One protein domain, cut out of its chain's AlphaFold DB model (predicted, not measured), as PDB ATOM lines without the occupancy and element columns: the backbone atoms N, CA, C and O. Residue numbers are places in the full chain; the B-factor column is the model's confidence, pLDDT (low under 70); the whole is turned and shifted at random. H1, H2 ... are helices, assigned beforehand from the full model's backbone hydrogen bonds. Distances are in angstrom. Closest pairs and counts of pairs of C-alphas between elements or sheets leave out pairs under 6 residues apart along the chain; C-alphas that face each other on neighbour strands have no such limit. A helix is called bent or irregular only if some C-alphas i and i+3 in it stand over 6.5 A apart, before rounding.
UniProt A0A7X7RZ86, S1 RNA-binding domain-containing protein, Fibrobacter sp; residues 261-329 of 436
ATOM      1  N   LYS A 261       8.957  26.724   3.769       92.19
ATOM      2  CA  LYS A 261       9.891  26.210   2.755       92.19
ATOM      3  C   LYS A 261      10.747  25.053   3.265       92.19
ATOM      4  O   LYS A 261      11.630  24.582   2.554       92.19
ATOM      5  N   THR A 262      10.508  24.613   4.494       93.31
ATOM      6  CA  THR A 262      11.265  23.566   5.180       93.31
ATOM      7  C   THR A 262      10.340  22.445   5.648       93.31
ATOM      8  O   THR A 262       9.114  22.544   5.546       93.31
ATOM      9  N   LEU A 263      10.915  21.390   6.223       93.50
ATOM     10  CA  LEU A 263      10.158  20.321   6.886       93.50
ATOM     11  C   LEU A 263       9.767  20.651   8.330       93.50
ATOM     12  O   LEU A 263       9.227  19.809   9.047       93.50
ATOM     13  N   VAL A 264      10.028  21.876   8.792       93.19
ATOM     14  CA  VAL A 264       9.563  22.307  10.109       93.19
ATOM     15  C   VAL A 264       8.035  22.303  10.100       93.19
ATOM     16  O   VAL A 264       7.387  22.920   9.246       93.19
ATOM     17  N   HIS A 265       7.464  21.554  11.040       93.50
ATOM     18  CA  HIS A 265       6.022  21.474  11.216       93.50
ATOM     19  C   HIS A 265       5.504  22.763  11.888       93.50
ATOM     20  O   HIS A 265       6.166  23.247  12.810       93.50
ATOM     21  N   PRO A 266       4.333  23.301  11.485       91.94
ATOM     22  CA  PRO A 266       3.776  24.545  12.036       91.94
ATOM     23  C   PRO A 266       3.653  24.603  13.563       91.94
ATOM     24  O   PRO A 266       3.879  25.656  14.153       91.94
ATOM     25  N   ASP A 267       3.392  23.470  14.220       88.12
ATOM     26  CA  ASP A 267       3.376  23.363  15.692       88.12
ATOM     27  C   ASP A 267       4.681  23.838  16.364       88.12
ATOM     28  O   ASP A 267       4.659  24.253  17.521       88.12
ATOM     29  N   PHE A 268       5.816  23.818  15.653       89.56
ATOM     30  CA  PHE A 268       7.104  24.291  16.170       89.56
ATOM     31  C   PHE A 268       7.387  25.765  15.867       89.56
ATOM     32  O   PHE A 268       8.366  26.300  16.376       89.56
ATOM     33  N   TYR A 269       6.565  26.452  15.068       90.31
ATOM     34  CA  TYR A 269       6.828  27.848  14.691       90.31
ATOM     35  C   TYR A 269       6.907  28.790  15.897       90.31
ATOM     36  O   TYR A 269       7.820  29.615  15.922       90.31
ATOM     37  N   PRO A 270       6.057  28.658  16.941       88.19
ATOM     38  CA  PRO A 270       6.180  29.493  18.135       88.19
ATOM     39  C   PRO A 270       7.547  29.384  18.821       88.19
ATOM     40  O   PRO A 270       8.030  30.363  19.384       88.19
ATOM     41  N   TRP A 271       8.197  28.219  18.739       88.12
ATOM     42  CA  TRP A 271       9.509  27.997  19.347       88.12
ATOM     43  C   TRP A 271      10.627  28.774  18.641       88.12
ATOM     44  O   TRP A 271      11.614  29.142  19.273       88.12
ATOM     45  N   PHE A 272      10.461  29.115  17.359       87.44
ATOM     46  CA  PHE A 272      11.455  29.915  16.645       87.44
ATOM     47  C   PHE A 272      11.581  31.340  17.190       87.44
ATOM     48  O   PHE A 272      12.643  31.921  17.011       87.44
ATOM     49  N   SER A 273      10.578  31.879  17.894       82.25
ATOM     50  CA  SER A 273      10.726  33.163  18.600       82.25
ATOM     51  C   SER A 273      11.820  33.069  19.667       82.25
ATOM     52  O   SER A 273      12.778  33.829  19.627       82.25
ATOM     53  N   GLU A 274      11.728  32.064  20.546       87.00
ATOM     54  CA  GLU A 274      12.710  31.790  21.609       87.00
ATOM     55  C   GLU A 274      14.114  31.561  21.024       87.00
ATOM     56  O   GLU A 274      15.098  32.121  21.504       87.00
ATOM     57  N   ILE A 275      14.205  30.774  19.945       87.12
ATOM     58  CA  ILE A 275      15.472  30.487  19.261       87.12
ATOM     59  C   ILE A 275      16.084  31.758  18.654       87.12
ATOM     60  O   ILE A 275      17.285  31.986  18.807       87.12
ATOM     61  N   CYS A 276      15.289  32.566  17.949       85.94
ATOM     62  CA  CYS A 276      15.770  33.783  17.291       85.94
ATOM     63  C   CYS A 276      16.279  34.805  18.312       85.94
ATOM     64  O   CYS A 276      17.358  35.368  18.111       85.94
ATOM     65  N   ASP A 277      15.544  34.990  19.411       83.25
ATOM     66  CA  ASP A 277      15.901  35.921  20.483       83.25
ATOM     67  C   ASP A 277      17.228  35.521  21.143       83.25
ATOM     68  O   ASP A 277      18.120  36.352  21.317       83.25
ATOM     69  N   GLN A 278      17.407  34.231  21.452       89.75
ATOM     70  CA  GLN A 278      18.628  33.742  22.095       89.75
ATOM     71  C   GLN A 278      19.850  33.769  21.167       89.75
ATOM     72  O   GLN A 278      20.961  34.059  21.615       89.75
ATOM     73  N   LEU A 279      19.668  33.439  19.887       85.19
ATOM     74  CA  LEU A 279      20.762  33.383  18.911       85.19
ATOM     75  C   LEU A 279      21.051  34.735  18.254       85.19
ATOM     76  O   LEU A 279      22.005  34.834  17.482       85.19
ATOM     77  N   ASN A 280      20.238  35.758  18.540       84.50
ATOM     78  CA  ASN A 280      20.273  37.057  17.875       84.50
ATOM     79  C   ASN A 280      20.299  36.910  16.338       84.50
ATOM     80  O   ASN A 280      21.095  37.538  15.633       84.50
ATOM     81  N   ALA A 281      19.458  36.012  15.822       79.12
ATOM     82  CA  ALA A 281      19.422  35.623  14.416       79.12
ATOM     83  C   ALA A 281      17.982  35.621  13.902       79.12
ATOM     84  O   ALA A 281      17.069  35.181  14.589       79.12
ATOM     85  N   SER A 282      17.783  36.084  12.667       84.12
ATOM     86  CA  SER A 282      16.472  36.007  12.013       84.12
ATOM     87  C   SER A 282      16.158  34.585  11.540       84.12
ATOM     88  O   SER A 282      17.067  33.782  11.302       84.12
ATOM     89  N   VAL A 283      14.876  34.286  11.314       86.62
ATOM     90  CA  VAL A 283      14.448  33.014  10.710       86.62
ATOM     91  C   VAL A 283      15.092  32.827   9.335       86.62
ATOM     92  O   VAL A 283      15.541  31.731   9.008       86.62
ATOM     93  N   GLU A 284      15.212  33.891   8.539       85.00
ATOM     94  CA  GLU A 284      15.911  33.875   7.250       85.00
ATOM     95  C   GLU A 284      17.375  33.441   7.401       85.00
ATOM     96  O   GLU A 284      17.868  32.629   6.610       85.00
ATOM     97  N   THR A 285      18.064  33.961   8.423       80.62
ATOM     98  CA  THR A 285      19.451  33.598   8.741       80.62
ATOM     99  C   THR A 285      19.544  32.121   9.108       80.62
ATOM    100  O   THR A 285      20.379  31.414   8.552       80.62
ATOM    101  N   ILE A 286      18.651  31.637   9.973       86.19
ATOM    102  CA  ILE A 286      18.614  30.237  10.421       86.19
ATOM    103  C   ILE A 286      18.304  29.286   9.257       86.19
ATOM    104  O   ILE A 286      18.924  28.236   9.126       86.19
ATOM    105  N   VAL A 287      17.363  29.638   8.378       88.31
ATOM    106  CA  VAL A 287      17.033  28.811   7.206       88.31
ATOM    107  C   VAL A 287      18.196  28.766   6.209       88.31
ATOM    108  O   VAL A 287      18.472  27.726   5.602       88.31
ATOM    109  N   SER A 288      18.919  29.879   6.070       85.50
ATOM    110  CA  SER A 288      20.096  29.975   5.203       85.50
ATOM    111  C   SER A 288      21.297  29.214   5.773       85.50
ATOM    112  O   SER A 288      21.966  28.487   5.032       85.50
ATOM    113  N   ASP A 289      21.531  29.302   7.080       87.00
ATOM    114  CA  ASP A 289      22.576  28.577   7.802       87.00
ATOM    115  C   ASP A 289      22.024  27.877   9.061       87.00
ATOM    116  O   ASP A 289      22.086  28.409  10.174       87.00
ATOM    117  N   PRO A 290      21.506  26.643   8.906       90.25
ATOM    118  CA  PRO A 290      20.901  25.901  10.010       90.25
ATOM    119  C   PRO A 290      21.903  25.472  11.083       90.25
ATOM    120  O   PRO A 290      21.492  25.103  12.181       90.25
ATOM    121  N   VAL A 291      23.213  25.506  10.800       90.00
ATOM    122  CA  VAL A 291      24.249  25.074  11.754       90.00
ATOM    123  C   VAL A 291      24.283  25.987  12.983       90.00
ATOM    124  O   VAL A 291      24.618  25.520  14.073       90.00
ATOM    125  N   ILE A 292      23.847  27.245  12.837       88.44
ATOM    126  CA  ILE A 292      23.726  28.231  13.923       88.44
ATOM    127  C   ILE A 292      22.842  27.710  15.066       88.44
ATOM    128  O   ILE A 292      23.096  28.025  16.228       88.44
ATOM    129  N   LEU A 293      21.868  26.835  14.779       89.38
ATOM    130  CA  LEU A 293      21.007  26.231  15.801       89.38
ATOM    131  C   LEU A 293      21.781  25.442  16.865       89.38
ATOM    132  O   LEU A 293      21.295  25.318  17.986       89.38
ATOM    133  N   ARG A 294      22.996  24.955  16.572       89.00
ATOM    134  CA  ARG A 294      23.851  24.289  17.575       89.00
ATOM    135  C   ARG A 294      24.288  25.219  18.708       89.00
ATOM    136  O   ARG A 294      24.691  24.739  19.761       89.00
ATOM    137  N   GLY A 295      24.225  26.534  18.490       86.88
ATOM    138  CA  GLY A 295      24.478  27.539  19.521       86.88
ATOM    139  C   GLY A 295      23.339  27.684  20.532       86.88
ATOM    140  O   GLY A 295      23.518  28.356  21.545       86.88
ATOM    141  N   PHE A 296      22.174  27.076  20.283       90.12
ATOM    142  CA  PHE A 296      21.021  27.179  21.173       90.12
ATOM    143  C   PHE A 296      21.274  26.387  22.460       90.12
ATOM    144  O   PHE A 296      21.549  25.184  22.425       90.12
ATOM    145  N   SER A 297      21.169  27.060  23.604       87.62
ATOM    146  CA  SER A 297      21.395  26.459  24.920       87.62
ATOM    147  C   SER A 297      20.078  26.326  25.676       87.62
ATOM    148  O   SER A 297      19.361  27.305  25.849       87.62
ATOM    149  N   THR A 298      19.782  25.114  26.143       86.38
ATOM    150  CA  THR A 298      18.564  24.761  26.882       86.38
ATOM    151  C   THR A 298      18.889  23.693  27.919       86.38
ATOM    152  O   THR A 298      19.706  22.805  27.662       86.38
ATOM    153  N   GLU A 299      18.229  23.753  29.075       86.00
ATOM    154  CA  GLU A 299      18.312  22.715  30.113       86.00
ATOM    155  C   GLU A 299      17.545  21.442  29.713       86.00
ATOM    156  O   GLU A 299      17.877  20.341  30.152       86.00
ATOM    157  N   ASP A 300      16.557  21.565  28.820       87.50
ATOM    158  CA  ASP A 300      15.818  20.423  28.277       87.50
ATOM    159  C   ASP A 300      16.663  19.638  27.257       87.50
ATOM    160  O   ASP A 300      16.868  20.052  26.108       87.50
ATOM    161  N   ILE A 301      17.110  18.454  27.678       83.88
ATOM    162  CA  ILE A 301      17.872  17.494  26.868       83.88
ATOM    163  C   ILE A 301      17.105  17.109  25.592       83.88
ATOM    164  O   ILE A 301      17.720  16.906  24.541       83.88
ATOM    165  N   THR A 302      15.775  17.037  25.647       83.31
ATOM    166  CA  THR A 302      14.924  16.656  24.511       83.31
ATOM    167  C   THR A 302      15.000  17.696  23.403       83.31
ATOM    168  O   THR A 302      15.224  17.337  22.246       83.31
ATOM    169  N   LYS A 303      14.890  18.986  23.756       84.88
ATOM    170  CA  LYS A 303      15.053  20.102  22.811       84.88
ATOM    171  C   LYS A 303      16.432  20.056  22.147       84.88
ATOM    172  O   LYS A 303      16.519  20.147  20.924       84.88
ATOM    173  N   LYS A 304      17.497  19.831  22.925       82.62
ATOM    174  CA  LYS A 304      18.868  19.729  22.398       82.62
ATOM    175  C   LYS A 304      19.029  18.571  21.407       82.62
ATOM    176  O   LYS A 304      19.500  18.770  20.291       82.62
ATOM    177  N   ILE A 305      18.561  17.375  21.775       81.75
ATOM    178  CA  ILE A 305      18.587  16.198  20.890       81.75
ATOM    179  C   ILE A 305      17.781  16.458  19.612       81.75
ATOM    180  O   ILE A 305      18.211  16.060  18.530       81.75
ATOM    181  N   TYR A 306      16.621  17.106  19.724       86.06
ATOM    182  CA  TYR A 306      15.776  17.415  18.575       86.06
ATOM    183  C   TYR A 306      16.450  18.400  17.615       86.06
ATOM    184  O   TYR A 306      16.410  18.181  16.403       86.06
ATOM    185  N   ILE A 307      17.120  19.437  18.127       86.31
ATOM    186  CA  ILE A 307      17.888  20.369  17.292       86.31
ATOM    187  C   ILE A 307      18.959  19.620  16.505       86.31
ATOM    188  O   ILE A 307      18.959  19.659  15.271       86.31
ATOM    189  N   ASP A 308      19.814  18.889  17.219       81.00
ATOM    190  CA  ASP A 308      20.986  18.240  16.635       81.00
ATOM    191  C   ASP A 308      20.616  17.133  15.642       81.00
ATOM    192  O   ASP A 308      21.288  16.965  14.623       81.00
ATOM    193  N   LYS A 309      19.556  16.365  15.928       80.38
ATOM    194  CA  LYS A 309      19.192  15.181  15.131       80.38
ATOM    195  C   LYS A 309      18.102  15.414  14.093       80.38
ATOM    196  O   LYS A 309      17.956  14.568  13.213       80.38
ATOM    197  N   LYS A 310      17.284  16.461  14.228       86.06
ATOM    198  CA  LYS A 310      16.088  16.657  13.390       86.06
ATOM    199  C   LYS A 310      15.994  18.058  12.819       86.06
ATOM    200  O   LYS A 310      15.926  18.191  11.604       86.06
ATOM    201  N   LEU A 311      16.004  19.096  13.655       89.69
ATOM    202  CA  LEU A 311      15.667  20.447  13.200       89.69
ATOM    203  C   LEU A 311      16.630  20.961  12.122       89.69
ATOM    204  O   LEU A 311      16.186  21.475  11.096       89.69
ATOM    205  N   ILE A 312      17.936  20.762  12.323       90.62
ATOM    206  CA  ILE A 312      18.968  21.155  11.354       90.62
ATOM    207  C   ILE A 312      18.742  20.461  10.003       90.62
ATOM    208  O   ILE A 312      18.820  21.107   8.956       90.62
ATOM    209  N   ASP A 313      18.432  19.165  10.021       88.88
ATOM    210  CA  ASP A 313      18.178  18.371   8.815       88.88
ATOM    211  C   ASP A 313      16.882  18.812   8.115       88.88
ATOM    212  O   ASP A 313      16.888  19.130   6.928       88.88
ATOM    213  N   HIS A 314      15.794  18.976   8.874       91.06
ATOM    214  CA  HIS A 314      14.491  19.430   8.375       91.06
ATOM    215  C   HIS A 314      14.568  20.780   7.645       91.06
ATOM    216  O   HIS A 314      13.888  20.989   6.633       91.06
ATOM    217  N   ILE A 315      15.392  21.700   8.146       91.62
ATOM    218  CA  ILE A 315      15.636  22.993   7.503       91.62
ATOM    219  C   ILE A 315      16.550  22.830   6.285       91.62
ATOM    220  O   ILE A 315      16.274  23.390   5.222       91.62
ATOM    221  N   SER A 316      17.608  22.025   6.407       89.81
ATOM    222  CA  SER A 316      18.573  21.786   5.327       89.81
ATOM    223  C   SER A 316      17.922  21.171   4.089       89.81
ATOM    224  O   SER A 316      18.243  21.577   2.970       89.81
ATOM    225  N   VAL A 317      16.959  20.260   4.268       87.19
ATOM    226  CA  VAL A 317      16.187  19.665   3.168       87.19
ATOM    227  C   VAL A 317      15.471  20.735   2.339       87.19
ATOM    228  O   VAL A 317      15.480  20.646   1.113       87.19
ATOM    229  N   GLY A 318      14.940  21.786   2.973       80.75
ATOM    230  CA  GLY A 318      14.232  22.884   2.304       80.75
ATOM    231  C   GLY A 318      15.076  23.666   1.289       80.75
ATOM    232  O   GLY A 318      14.546  24.191   0.305       80.75
ATOM    233  N   LYS A 319      16.407  23.690   1.451       80.69
ATOM    234  CA  LYS A 319      17.323  24.433   0.562       80.69
ATOM    235  C   LYS A 319      17.207  24.007  -0.904       80.69
ATOM    236  O   LYS A 319      17.300  24.861  -1.787       80.69
ATOM    237  N   ARG A 320      16.937  22.721  -1.173       76.69
ATOM    238  CA  ARG A 320      16.773  22.193  -2.544       76.69
ATOM    239  C   ARG A 320      15.544  22.768  -3.264       76.69
ATOM    240  O   ARG A 320      15.528  22.851  -4.486       76.69
ATOM    241  N   PHE A 321      14.532  23.192  -2.506       74.25
ATOM    242  CA  PHE A 321      13.305  23.788  -3.035       74.25
ATOM    243  C   PHE A 321      13.419  25.309  -3.180       74.25
ATOM    244  O   PHE A 321      12.765  25.899  -4.039       74.25
ATOM    245  N   ALA A 322      14.276  25.950  -2.380       63.84
ATOM    246  CA  ALA A 322      14.546  27.382  -2.471       63.84
ATOM    247  C   ALA A 322      15.337  27.752  -3.742       63.84
ATOM    248  O   ALA A 322      15.054  28.773  -4.373       63.84
ATOM    249  N   SER A 323      16.288  26.910  -4.161       52.41
ATOM    250  CA  SER A 323      17.097  27.125  -5.373       52.41
ATOM    251  C   SER A 323      16.284  27.017  -6.669       52.41
ATOM    252  O   SER A 323      16.545  27.766  -7.608       52.41
ATOM    253  N   ALA A 324      15.242  26.181  -6.706       46.97
ATOM    254  CA  ALA A 324      14.330  26.068  -7.851       46.97
ATOM    255  C   ALA A 324      13.491  27.342  -8.102       46.97
ATOM    256  O   ALA A 324      12.945  27.529  -9.188       46.97
ATOM    257  N   VAL A 325      13.398  28.240  -7.113       46.59
ATOM    258  CA  VAL A 325      12.635  29.497  -7.200       46.59
ATOM    259  C   VAL A 325      13.530  30.694  -7.580       46.59
ATOM    260  O   VAL A 325      13.016  31.747  -7.962       46.59
ATOM    261  N   SER A 326      14.866  30.559  -7.567       42.16
ATOM    262  CA  SER A 326      15.784  31.704  -7.728       42.16
ATOM    263  C   SER A 326      15.954  32.238  -9.162       42.16
ATOM    264  O   SER A 326      16.648  33.233  -9.354       42.16
ATOM    265  N   THR A 327      15.284  31.674 -10.176       38.84
ATOM    266  CA  THR A 327      15.366  32.184 -11.566       38.84
ATOM    267  C   THR A 327      14.320  33.244 -11.924       38.84
ATOM    268  O   THR A 327      14.380  33.824 -13.007       38.84
ATOM    269  N   LYS A 328      13.378  33.570 -11.034       36.94
ATOM    270  CA  LYS A 328      12.533  34.765 -11.189       36.94
ATOM    271  C   LYS A 328      12.705  35.644  -9.966       36.94
ATOM    272  O   LYS A 328      12.027  35.459  -8.961       36.94
ATOM    273  N   ALA A 329      13.588  36.636 -10.081       41.44
ATOM    274  CA  ALA A 329      13.538  37.824  -9.244       41.44
ATOM    275  C   ALA A 329      12.063  38.226  -9.068       41.44
ATOM    276  O   ALA A 329      11.377  38.444 -10.071       41.44
TER     277      ALA A 329
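This is residues 261 to 329 of the 436 residues of the protein "S1 RNA-binding domain-containing protein" of Fibrobacter sp (UniProt A0A7X7RZ86). One long bent helix, H4, runs along the length of the domain, and the short helices H2 and H3 pack on it; H1 packs on H3, away from H4. Residues 323 to 329 stick out at one end. The printed part has 69 residues with four named helices, H1 to H4 in chain order, and no named strand: all helix. It is compact, with a radius of gyration of the C-alphas of 12.5 A, yet elongated, spanning 43 by 22 by 21 A.

Start at Lys 261 and read on to C-alpha 271 at (9.509, 27.997, 19.347), where H1, residues 271 to 279, begins; it is 12.5 A long. Next come H2, residues 283 to 288, 8.5 A, and H3, residues 290 to 295, 10.3 A. H4, residues 301 to 323, was assigned as one helix by its hydrogen bonds but is bent: C-alphas 309 and 312 are 7.1 A apart. Its arms are H4a, residues 301 to 309, 12.0 A, and H4b, residues 312 to 323, 17.9 A, ending at C-alpha 323 at (17.097, 27.125, -5.373).

H1 touches H3, closest at the C-alphas of Leu 279 and Gly 295, 7.0 A. H3 and H4a form a helical hairpin and only just touch, with 3 pairs of C-alphas within 8 A, the closest being Arg 294 and Asp 308, 6.8 A. H3 touches H4b at its residues 312 to 316 alone, closest at the C-alphas of Pro 290 and Ile 312, 5.3 A, at a shallow tilt of 28 degrees, opposite ways. H2 touches H4b at its residues 315 to 319 alone, about perpendicular at 77 degrees, closest at the C-alphas of Val 287 and Ile 315, 6.0 A. H1 is apart from both arms. In H1, H2 and H4a every O i to N i+4 pair is within hydrogen-bond range; H4b has 4 of 8, and H3 has 0 of 2 but 3 of 3 O i to N i+3 pairs.

The C-alphas farthest apart, Glu 299 and Lys 328, are 43.4 A apart. The printed part has no cut, and the three links between helices are tight. Residues 322 to 329 have pLDDT under 70.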